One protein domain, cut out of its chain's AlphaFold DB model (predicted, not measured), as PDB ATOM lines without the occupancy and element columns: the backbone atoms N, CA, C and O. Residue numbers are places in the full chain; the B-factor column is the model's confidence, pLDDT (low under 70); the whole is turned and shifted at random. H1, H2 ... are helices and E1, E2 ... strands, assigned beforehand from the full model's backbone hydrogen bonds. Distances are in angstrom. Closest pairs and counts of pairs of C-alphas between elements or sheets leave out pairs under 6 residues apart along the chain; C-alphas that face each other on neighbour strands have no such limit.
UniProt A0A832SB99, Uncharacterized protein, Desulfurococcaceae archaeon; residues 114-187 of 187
ATOM      1  N   GLU A 114     -30.536   6.346  39.788       95.12
ATOM      2  CA  GLU A 114     -29.357   6.204  40.637       95.12
ATOM      3  C   GLU A 114     -29.212   4.766  41.119       95.12
ATOM      4  O   GLU A 114     -30.080   4.240  41.817       95.12
ATOM      5  N   VAL A 115     -28.088   4.132  40.791       96.31
ATOM      6  CA  VAL A 115     -27.762   2.799  41.298       96.31
ATOM      7  C   VAL A 115     -26.411   2.845  41.976       96.31
ATOM      8  O   VAL A 115     -25.404   3.085  41.328       96.31
ATOM      9  N   ARG A 116     -26.366   2.580  43.282       97.12
ATOM     10  CA  ARG A 116     -25.112   2.526  44.040       97.12
ATOM     11  C   ARG A 116     -24.827   1.118  44.515       97.12
ATOM     12  O   ARG A 116     -25.727   0.402  44.950       97.12
ATOM     13  N   CYS A 117     -23.556   0.735  44.498       97.38
ATOM     14  CA  CYS A 117     -23.143  -0.519  45.105       97.38
ATOM     15  C   CYS A 117     -23.325  -0.446  46.635       97.38
ATOM     16  O   CYS A 117     -22.733   0.424  47.280       97.38
ATOM     17  N   PRO A 118     -24.061  -1.377  47.267       97.25
ATOM     18  CA  PRO A 118     -24.251  -1.382  48.713       97.25
ATOM     19  C   PRO A 118     -22.948  -1.678  49.470       97.25
ATOM     20  O   PRO A 118     -22.845  -1.309  50.642       97.25
ATOM     21  N   TYR A 119     -21.957  -2.284  48.805       96.88
ATOM     22  CA  TYR A 119     -20.666  -2.662  49.381       96.88
ATOM     23  C   TYR A 119     -19.606  -1.563  49.236       96.88
ATOM     24  O   TYR A 119     -19.126  -1.062  50.246       96.88
ATOM     25  N   CYS A 120     -19.266  -1.148  48.009       97.56
ATOM     26  CA  CYS A 120     -18.197  -0.163  47.759       97.56
ATOM     27  C   CYS A 120     -18.685   1.276  47.534       97.56
ATOM     28  O   CYS A 120     -17.868   2.165  47.339       97.56
ATOM     29  N   LYS A 121     -20.002   1.514  47.544       96.88
ATOM     30  CA  LYS A 121     -20.649   2.834  47.396       96.88
ATOM     31  C   LYS A 121     -20.455   3.549  46.052       96.88
ATOM     32  O   LYS A 121     -21.076   4.596  45.865       96.88
ATOM     33  N   ASN A 122     -19.698   2.972  45.116       96.00
ATOM     34  CA  ASN A 122     -19.575   3.491  43.755       96.00
ATOM     35  C   ASN A 122     -20.937   3.590  43.059       96.00
ATOM     36  O   ASN A 122     -21.800   2.721  43.234       96.00
ATOM     37  N   ASP A 123     -21.099   4.659  42.281       95.81
ATOM     38  CA  ASP A 123     -22.249   4.884  41.412       95.81
ATOM     39  C   ASP A 123     -22.099   4.048  40.134       95.81
ATOM     40  O   ASP A 123     -21.114   4.161  39.411       95.81
ATOM     41  N   LEU A 124     -23.086   3.196  39.890       96.75
ATOM     42  CA  LEU A 124     -23.173   2.248  38.787       96.75
ATOM     43  C   LEU A 124     -24.173   2.700  37.718       96.75
ATOM     44  O   LEU A 124     -24.405   1.970  36.756       96.75
ATOM     45  N   SER A 125     -24.782   3.881  37.869       96.50
ATOM     46  CA  SER A 125     -25.838   4.388  36.977       96.50
ATOM     47  C   SER A 125     -25.407   4.433  35.512       96.50
ATOM     48  O   SER A 125     -26.239   4.272  34.620       96.50
ATOM     49  N   PHE A 126     -24.111   4.628  35.262       97.56
ATOM     50  CA  PHE A 126     -23.537   4.669  33.918       97.56
ATOM     51  C   PHE A 126     -22.558   3.524  33.639       97.56
ATOM     52  O   PHE A 126     -21.937   3.478  32.577       97.56
ATOM     53  N   ASP A 127     -22.396   2.584  34.572       97.44
ATOM     54  CA  ASP A 127     -21.506   1.456  34.344       97.44
ATOM     55  C   ASP A 127     -22.045   0.516  33.277       97.44
ATOM     56  O   ASP A 127     -23.249   0.344  33.109       97.44
ATOM     57  N   VAL A 128     -21.115  -0.105  32.555       97.38
ATOM     58  CA  VAL A 128     -21.409  -1.015  31.453       97.38
ATOM     59  C   VAL A 128     -20.827  -2.375  31.781       97.38
ATOM     60  O   VAL A 128     -19.681  -2.490  32.211       97.38
ATOM     61  N   VAL A 129     -21.628  -3.407  31.564       96.62
ATOM     62  CA  VAL A 129     -21.273  -4.807  31.773       96.62
ATOM     63  C   VAL A 129     -21.444  -5.574  30.471       96.62
ATOM     64  O   VAL A 129     -22.256  -5.206  29.621       96.62
ATOM     65  N   LYS A 130     -20.685  -6.656  30.309       96.62
ATOM     66  CA  LYS A 130     -20.853  -7.573  29.179       96.62
ATOM     67  C   LYS A 130     -21.830  -8.677  29.556       96.62
ATOM     68  O   LYS A 130     -21.742  -9.245  30.642       96.62
ATOM     69  N   CYS A 131     -22.744  -9.005  28.651       96.31
ATOM     70  CA  CYS A 131     -23.572 -10.190  28.789       96.31
ATOM     71  C   CYS A 131     -22.672 -11.439  28.769       96.31
ATOM     72  O   CYS A 131     -21.964 -11.640  27.783       96.31
ATOM     73  N   PRO A 132     -22.725 -12.321  29.781       94.19
ATOM     74  CA  PRO A 132     -21.894 -13.524  29.803       94.19
ATOM     75  C   PRO A 132     -22.275 -14.537  28.713       94.19
ATOM     76  O   PRO A 132     -21.467 -15.391  28.375       94.19
ATOM     77  N   LYS A 133     -23.494 -14.452  28.157       95.62
ATOM     78  CA  LYS A 133     -23.992 -15.386  27.135       95.62
ATOM     79  C   LYS A 133     -23.626 -14.980  25.703       95.62
ATOM     80  O   LYS A 133     -23.336 -15.850  24.897       95.62
ATOM     81  N   CYS A 134     -23.681 -13.688  25.368       96.94
ATOM     82  CA  CYS A 134     -23.471 -13.214  23.988       96.94
ATOM     83  C   CYS A 134     -22.424 -12.101  23.843       96.94
ATOM     84  O   CYS A 134     -22.177 -11.646  22.735       96.94
ATOM     85  N   GLY A 135     -21.827 -11.623  24.938       96.19
ATOM     86  CA  GLY A 135     -20.814 -10.561  24.913       96.19
ATOM     87  C   GLY A 135     -21.350  -9.131  24.771       96.19
ATOM     88  O   GLY A 135     -20.579  -8.193  24.964       96.19
ATOM     89  N   GLU A 136     -22.650  -8.957  24.502       96.75
ATOM     90  CA  GLU A 136     -23.297  -7.649  24.318       96.75
ATOM     91  C   GLU A 136     -23.034  -6.690  25.490       96.75
ATOM     92  O   GLU A 136     -23.141  -7.084  26.657       96.75
ATOM     93  N   ARG A 137     -22.717  -5.426  25.187       96.94
ATOM     94  CA  ARG A 137     -22.493  -4.373  26.191       96.94
ATOM     95  C   ARG A 137     -23.817  -3.754  26.617       96.94
ATOM     96  O   ARG A 137     -24.574  -3.270  25.790       96.94
ATOM     97  N   LEU A 138     -24.069  -3.736  27.919       97.12
ATOM     98  CA  LEU A 138     -25.343  -3.322  28.502       97.12
ATOM     99  C   LEU A 138     -25.082  -2.398  29.690       97.12
ATOM    100  O   LEU A 138     -24.103  -2.618  30.410       97.12
ATOM    101  N   PRO A 139     -25.952  -1.418  29.969       97.44
ATOM    102  CA  PRO A 139     -25.855  -0.674  31.210       97.44
ATOM    103  C   PRO A 139     -26.057  -1.620  32.401       97.44
ATOM    104  O   PRO A 139     -26.771  -2.631  32.340       97.44
ATOM    105  N   PHE A 140     -25.427  -1.288  33.522       97.62
ATOM    106  CA  PHE A 140     -25.524  -2.064  34.752       97.62
ATOM    107  C   PHE A 140     -26.982  -2.218  35.206       97.62
ATOM    108  O   PHE A 140     -27.366  -3.281  35.691       97.62
ATOM    109  N   THR A 141     -27.802  -1.204  34.950       97.38
ATOM    110  CA  THR A 141     -29.219  -1.125  35.315       97.38
ATOM    111  C   THR A 141     -30.140  -2.039  34.505       97.38
ATOM    112  O   THR A 141     -31.325  -2.110  34.802       97.38
ATOM    113  N   GLU A 142     -29.638  -2.753  33.495       97.50
ATOM    114  CA  GLU A 142     -30.482  -3.592  32.640       97.50
ATOM    115  C   GLU A 142     -30.704  -5.001  33.236       97.50
ATOM    116  O   GLU A 142     -29.733  -5.751  33.373       97.50
ATOM    117  N   PRO A 143     -31.936  -5.431  33.561       97.06
ATOM    118  CA  PRO A 143     -32.178  -6.752  34.146       97.06
ATOM    119  C   PRO A 143     -32.095  -7.909  33.139       97.06
ATOM    120  O   PRO A 143     -31.935  -9.054  33.556       97.06
ATOM    121  N   LYS A 144     -32.205  -7.657  31.827       97.56
ATOM    122  CA  LYS A 144     -32.148  -8.700  30.791       97.56
ATOM    123  C   LYS A 144     -31.311  -8.267  29.599       97.56
ATOM    124  O   LYS A 144     -31.389  -7.137  29.144       97.56
ATOM    125  N   CYS A 145     -30.540  -9.182  29.027       97.75
ATOM    126  CA  CYS A 145     -29.828  -8.881  27.793       97.75
ATOM    127  C   CYS A 145     -30.827  -8.641  26.654       97.75
ATOM    128  O   CYS A 145     -31.562  -9.553  26.276       97.75
ATOM    129  N   TRP A 146     -30.798  -7.451  26.059       97.12
ATOM    130  CA  TRP A 146     -31.664  -7.127  24.931       97.12
ATOM    131  C   TRP A 146     -31.323  -7.859  23.630       97.12
ATOM    132  O   TRP A 146     -32.121  -7.809  22.701       97.12
ATOM    133  N   ASN A 147     -30.151  -8.495  23.551       97.19
ATOM    134  CA  ASN A 147     -29.711  -9.243  22.374       97.19
ATOM    135  C   ASN A 147     -30.107 -10.730  22.466       97.19
ATOM    136  O   ASN A 147     -30.706 -11.276  21.551       97.19
ATOM    137  N   CYS A 148     -29.826 -11.396  23.594       97.50
ATOM    138  CA  CYS A 148     -30.025 -12.851  23.732       97.50
ATOM    139  C   CYS A 148     -31.037 -13.281  24.810       97.50
ATOM    140  O   CYS A 148     -31.176 -14.478  25.080       97.50
ATOM    141  N   GLY A 149     -31.681 -12.328  25.492       97.50
ATOM    142  CA  GLY A 149     -32.683 -12.584  26.531       97.50
ATOM    143  C   GLY A 149     -32.143 -13.137  27.855       97.50
ATOM    144  O   GLY A 149     -32.936 -13.455  28.738       97.50
ATOM    145  N   ALA A 150     -30.818 -13.268  28.015       96.06
ATOM    146  CA  ALA A 150     -30.214 -13.764  29.252       96.06
ATOM    147  C   ALA A 150     -30.643 -12.930  30.471       96.06
ATOM    148  O   ALA A 150     -30.671 -11.700  30.400       96.06
ATOM    149  N   ASP A 151     -30.936 -13.602  31.586       95.69
ATOM    150  CA  ASP A 151     -31.235 -12.958  32.865       95.69
ATOM    151  C   ASP A 151     -29.954 -12.361  33.458       95.69
ATOM    152  O   ASP A 151     -28.984 -13.072  33.725       95.69
ATOM    153  N   LEU A 152     -29.960 -11.047  33.652       95.38
ATOM    154  CA  LEU A 152     -28.882 -10.274  34.258       95.38
ATOM    155  C   LEU A 152     -29.365  -9.580  35.535       95.38
ATOM    156  O   LEU A 152     -28.789  -8.589  35.967       95.38
ATOM    157  N   THR A 153     -30.427 -10.076  36.166       96.00
ATOM    158  CA  THR A 153     -30.978  -9.460  37.376       96.00
ATOM    159  C   THR A 153     -29.926  -9.401  38.487       96.00
ATOM    160  O   THR A 153     -29.898  -8.432  39.240       96.00
ATOM    161  N   LEU A 154     -29.041 -10.405  38.568       95.19
ATOM    162  CA  LEU A 154     -27.914 -10.476  39.499       95.19
ATOM    163  C   LEU A 154     -26.587 -10.417  38.727       95.19
ATOM    164  O   LEU A 154     -26.354 -11.256  37.856       95.19
ATOM    165  N   LYS A 155     -25.716  -9.457  39.058       94.38
ATOM    166  CA  LYS A 155     -24.432  -9.223  38.374       94.38
ATOM    167  C   LYS A 155     -23.326  -8.900  39.374       94.38
ATOM    168  O   LYS A 155     -23.602  -8.436  40.481       94.38
ATOM    169  N   GLU A 156     -22.075  -9.113  38.983       95.38
ATOM    170  CA  GLU A 156     -20.916  -8.660  39.760       95.38
ATOM    171  C   GLU A 156     -20.734  -7.144  39.595       95.38
ATOM    172  O   GLU A 156     -20.835  -6.603  38.492       95.38
ATOM    173  N   CYS A 157     -20.485  -6.440  40.699       96.88
ATOM    174  CA  CYS A 157     -20.149  -5.023  40.672       96.88
ATOM    175  C   CYS A 157     -18.777  -4.825  39.996       96.88
ATOM    176  O   CYS A 157     -17.796  -5.389  40.487       96.88
ATOM    177  N   PRO A 158     -18.658  -3.973  38.960       96.19
ATOM    178  CA  PRO A 158     -17.408  -3.804  38.211       96.19
ATOM    179  C   PRO A 158     -16.265  -3.193  39.035       96.19
ATOM    180  O   PRO A 158     -15.111  -3.282  38.632       96.19
ATOM    181  N   HIS A 159     -16.564  -2.603  40.197       96.75
ATOM    182  CA  HIS A 159     -15.565  -1.954  41.053       96.75
ATOM    183  C   HIS A 159     -15.091  -2.803  42.233       96.75
ATOM    184  O   HIS A 159     -14.054  -2.507  42.811       96.75
ATOM    185  N   CYS A 160     -15.865  -3.805  42.667       97.19
ATOM    186  CA  CYS A 160     -15.516  -4.600  43.857       97.19
ATOM    187  C   CYS A 160     -15.799  -6.102  43.739       97.19
ATOM    188  O   CYS A 160     -15.599  -6.827  44.708       97.19
ATOM    189  N   GLY A 161     -16.332  -6.572  42.608       95.56
ATOM    190  CA  GLY A 161     -16.630  -7.986  42.357       95.56
ATOM    191  C   GLY A 161     -17.823  -8.564  43.129       95.56
ATOM    192  O   GLY A 161     -18.262  -9.671  42.837       95.56
ATOM    193  N   ASN A 162     -18.399  -7.843  44.098       95.75
ATOM    194  CA  ASN A 162     -19.544  -8.351  44.857       95.75
ATOM    195  C   ASN A 162     -20.794  -8.504  43.980       95.75
ATOM    196  O   ASN A 162     -21.133  -7.608  43.206       95.75
ATOM    197  N   LEU A 163     -21.523  -9.609  44.166       95.56
ATOM    198  CA  LEU A 163     -22.808  -9.852  43.508       95.56
ATOM    199  C   LEU A 163     -23.897  -8.944  44.086       95.56
ATOM    200  O   LEU A 163     -24.145  -8.943  45.297       95.56
ATOM    201  N   ILE A 164     -24.565  -8.199  43.206       96.69
ATOM    202  CA  ILE A 164     -25.651  -7.271  43.532       96.69
ATOM    203  C   ILE A 164     -26.745  -7.332  42.466       96.69
ATOM    204  O   ILE A 164     -26.516  -7.778  41.339       96.69
ATOM    205  N   TYR A 165     -27.946  -6.895  42.827       97.31
ATOM    206  CA  TYR A 165     -29.015  -6.731  41.853       97.31
ATOM    207  C   TYR A 165     -28.752  -5.528  40.936       97.31
ATOM    208  O   TYR A 165     -28.085  -4.573  41.334       97.31
ATOM    209  N   TYR A 166     -29.314  -5.553  39.725       96.00
ATOM    210  CA  TYR A 166     -29.207  -4.470  38.730       96.00
ATOM    211  C   TYR A 166     -29.629  -3.084  39.259       96.00
ATOM    212  O   TYR A 166     -29.182  -2.061  38.751       96.00
ATOM    213  N   ASN A 167     -30.474  -3.052  40.293       96.25
ATOM    214  CA  ASN A 167     -30.971  -1.848  40.962       96.25
ATOM    215  C   ASN A 167     -30.147  -1.446  42.207       96.25
ATOM    216  O   ASN A 167     -30.563  -0.570  42.958       96.25
ATOM    217  N   GLY A 168     -29.011  -2.100  42.472       95.25
ATOM    218  CA  GLY A 168     -28.136  -1.794  43.611       95.25
ATOM    219  C   GLY A 168     -28.546  -2.458  44.927       95.25
ATOM    220  O   GLY A 168     -27.924  -2.223  45.961       95.25
ATOM    221  N   GLN A 169     -29.565  -3.320  44.931       96.31
ATOM    222  CA  GLN A 169     -29.951  -4.047  46.139       96.31
ATOM    223  C   GLN A 169     -29.003  -5.216  46.439       96.31
ATOM    224  O   GLN A 169     -28.458  -5.876  45.547       96.31
ATOM    225  N   LYS A 170     -28.839  -5.504  47.734       94.94
ATOM    226  CA  LYS A 170     -28.080  -6.660  48.213       94.94
ATOM    227  C   LYS A 170     -28.895  -7.949  48.007       94.94
ATOM    228  O   LYS A 170     -30.039  -8.009  48.457       94.94
ATOM    229  N   PRO A 171     -28.330  -9.001  47.392       93.19
ATOM    230  CA  PRO A 171     -28.976 -10.303  47.322       93.19
ATOM    231  C   PRO A 171     -29.046 -10.963  48.698       93.19
ATOM    232  O   PRO A 171     -28.134 -10.832  49.518       93.19
ATOM    233  N   SER A 172     -30.120 -11.716  48.941       92.19
ATOM    234  CA  SER A 172     -30.218 -12.534  50.147       92.19
ATOM    235  C   SER A 172     -29.173 -13.655  50.130       92.19
ATOM    236  O   SER A 172     -28.741 -14.115  49.067       92.19
ATOM    237  N   PHE A 173     -28.784 -14.130  51.316       88.44
ATOM    238  CA  PHE A 173     -27.830 -15.235  51.455       88.44
ATOM    239  C   PHE A 173     -28.269 -16.482  50.670       88.44
ATOM    240  O   PHE A 173     -27.472 -17.080  49.952       88.44
ATOM    241  N   ILE A 174     -29.562 -16.815  50.723       88.44
ATOM    242  CA  ILE A 174     -30.148 -17.947  49.991       88.44
ATOM    243  C   ILE A 174     -29.967 -17.770  48.477       88.44
ATOM    244  O   ILE A 174     -29.541 -18.695  47.787       88.44
ATOM    245  N   LYS A 175     -30.225 -16.565  47.948       87.69
ATOM    246  CA  LYS A 175     -30.027 -16.251  46.523       87.69
ATOM    247  C   LYS A 175     -28.569 -16.418  46.099       87.69
ATOM    248  O   LYS A 175     -28.318 -16.964  45.027       87.69
ATOM    249  N   LEU A 176     -27.623 -15.978  46.932       87.50
ATOM    250  CA  LEU A 176     -26.190 -16.155  46.679       87.50
ATOM    251  C   LEU A 176     -25.796 -17.636  46.654       87.50
ATOM    252  O   LEU A 176     -25.033 -18.045  45.780       87.50
ATOM    253  N   LEU A 177     -26.333 -18.438  47.575       85.44
ATOM    254  CA  LEU A 177     -26.065 -19.872  47.646       85.44
ATOM    255  C   LEU A 177     -26.569 -20.595  46.388       85.44
ATOM    256  O   LEU A 177     -25.804 -21.305  45.741       85.44
ATOM    257  N   ILE A 178     -27.818 -20.332  45.983       85.75
ATOM    258  CA  ILE A 178     -28.408 -20.886  44.752       85.75
ATOM    259  C   ILE A 178     -27.579 -20.489  43.526       85.75
ATOM    260  O   ILE A 178     -27.325 -21.318  42.654       85.75
ATOM    261  N   TYR A 179     -27.146 -19.227  43.452       84.88
ATOM    262  CA  TYR A 179     -26.338 -18.745  42.337       84.88
ATOM    263  C   TYR A 179     -24.987 -19.469  42.251       84.88
ATOM    264  O   TYR A 179     -24.610 -19.935  41.176       84.88
ATOM    265  N   LYS A 180     -24.285 -19.623  43.382       83.50
ATOM    266  CA  LYS A 180     -23.015 -20.363  43.439       83.50
ATOM    267  C   LYS A 180     -23.189 -21.827  43.036       83.50
ATOM    268  O   LYS A 180     -22.402 -22.316  42.233       83.50
ATOM    269  N   LEU A 181     -24.234 -22.497  43.525       82.94
ATOM    270  CA  LEU A 181     -24.525 -23.888  43.164       82.94
ATOM    271  C   LEU A 181     -24.791 -24.037  41.659       82.94
ATOM    272  O   LEU A 181     -24.199 -24.903  41.025       82.94
ATOM    273  N   LYS A 182     -25.596 -23.155  41.053       81.06
ATOM    274  CA  LYS A 182     -25.827 -23.180  39.598       81.06
ATOM    275  C   LYS A 182     -24.545 -22.991  38.785       81.06
ATOM    276  O   LYS A 182     -24.409 -23.623  37.748       81.06
ATOM    277  N   ARG A 183     -23.603 -22.160  39.247       77.00
ATOM    278  CA  ARG A 183     -22.301 -21.975  38.574       77.00
ATOM    279  C   ARG A 183     -21.391 -23.201  38.665       77.00
ATOM    280  O   ARG A 183     -20.570 -23.380  37.779       77.00
ATOM    281  N   ILE A 184     -21.506 -23.994  39.730       76.25
ATOM    282  CA  ILE A 184     -20.690 -25.200  39.944       76.25
ATOM    283  C   ILE A 184     -21.278 -26.404  39.195       76.25
ATOM    284  O   ILE A 184     -20.531 -27.180  38.618       76.25
ATOM    285  N   PHE A 185     -22.605 -26.555  39.203       69.00
ATOM    286  CA  PHE A 185     -23.290 -27.756  38.704       69.00
ATOM    287  C   PHE A 185     -23.993 -27.586  37.348       69.00
ATOM    288  O   PHE A 185     -24.518 -28.559  36.821       69.00
ATOM    289  N   GLY A 186     -24.069 -26.367  36.809       58.19
ATOM    290  CA  GLY A 186     -24.793 -26.046  35.570       58.19
ATOM    291  C   GLY A 186     -23.911 -25.498  34.448       58.19
ATOM    292  O   GLY A 186     -24.419 -24.734  33.627       58.19
ATOM    293  N   GLY A 187     -22.612 -25.816  34.474       49.84
ATOM    294  CA  GLY A 187     -21.682 -25.594  33.363       49.84
ATOM    295  C   GLY A 187     -21.732 -26.736  32.360       49.84
ATOM    296  O   GLY A 187     -21.884 -27.889  32.816       49.84
TER     297      GLY A 187
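This is residues 114 to 187 of the 187 residues of an uncharacterized protein of Desulfurococcaceae archaeon (UniProt A0A832SB99). What is the shape? With little regular structure, two small separate hairpins, E1-E2 and E3-E4, sit among loops; helix H1 extends at one end, where residues 180 to 187 stick out. What makes it up? The 74 printed residues hold four named strands, then one helix, class mixed, with 25 residues in named elements. It is compact, radius of gyration of the C-alphas 12.1 A, and flat, 33 by 30 by 15 A.

Which strands pair? E1, residues 128 to 130, and E2, 137 to 139, form an antiparallel hairpin, N 129 to O 138 2.8 A. E3, 154 to 156, and E4, 163 to 165, form another, N 155 to O 164 2.9 A, both within hydrogen-bond range. E2 and E3 are apart. And the helix? H1, residues 173 to 185, has every O i to N i+4 pair within hydrogen-bond range; the closest C-alphas of E4 and H1, Leu 163 and Leu 176, are 7.8 A apart.

Where does E1 begin? C-alpha 128 is at (-21.409, -1.015, 31.453). Where does H1 end? C-alpha 185 is at (-23.290, -27.756, 38.704), 18.4 A from C-alpha 173.

Any cut? The printed part has none. Which link is long? E2 to E3, 14 residues. Where is pLDDT under 70? Residues 185 to 187.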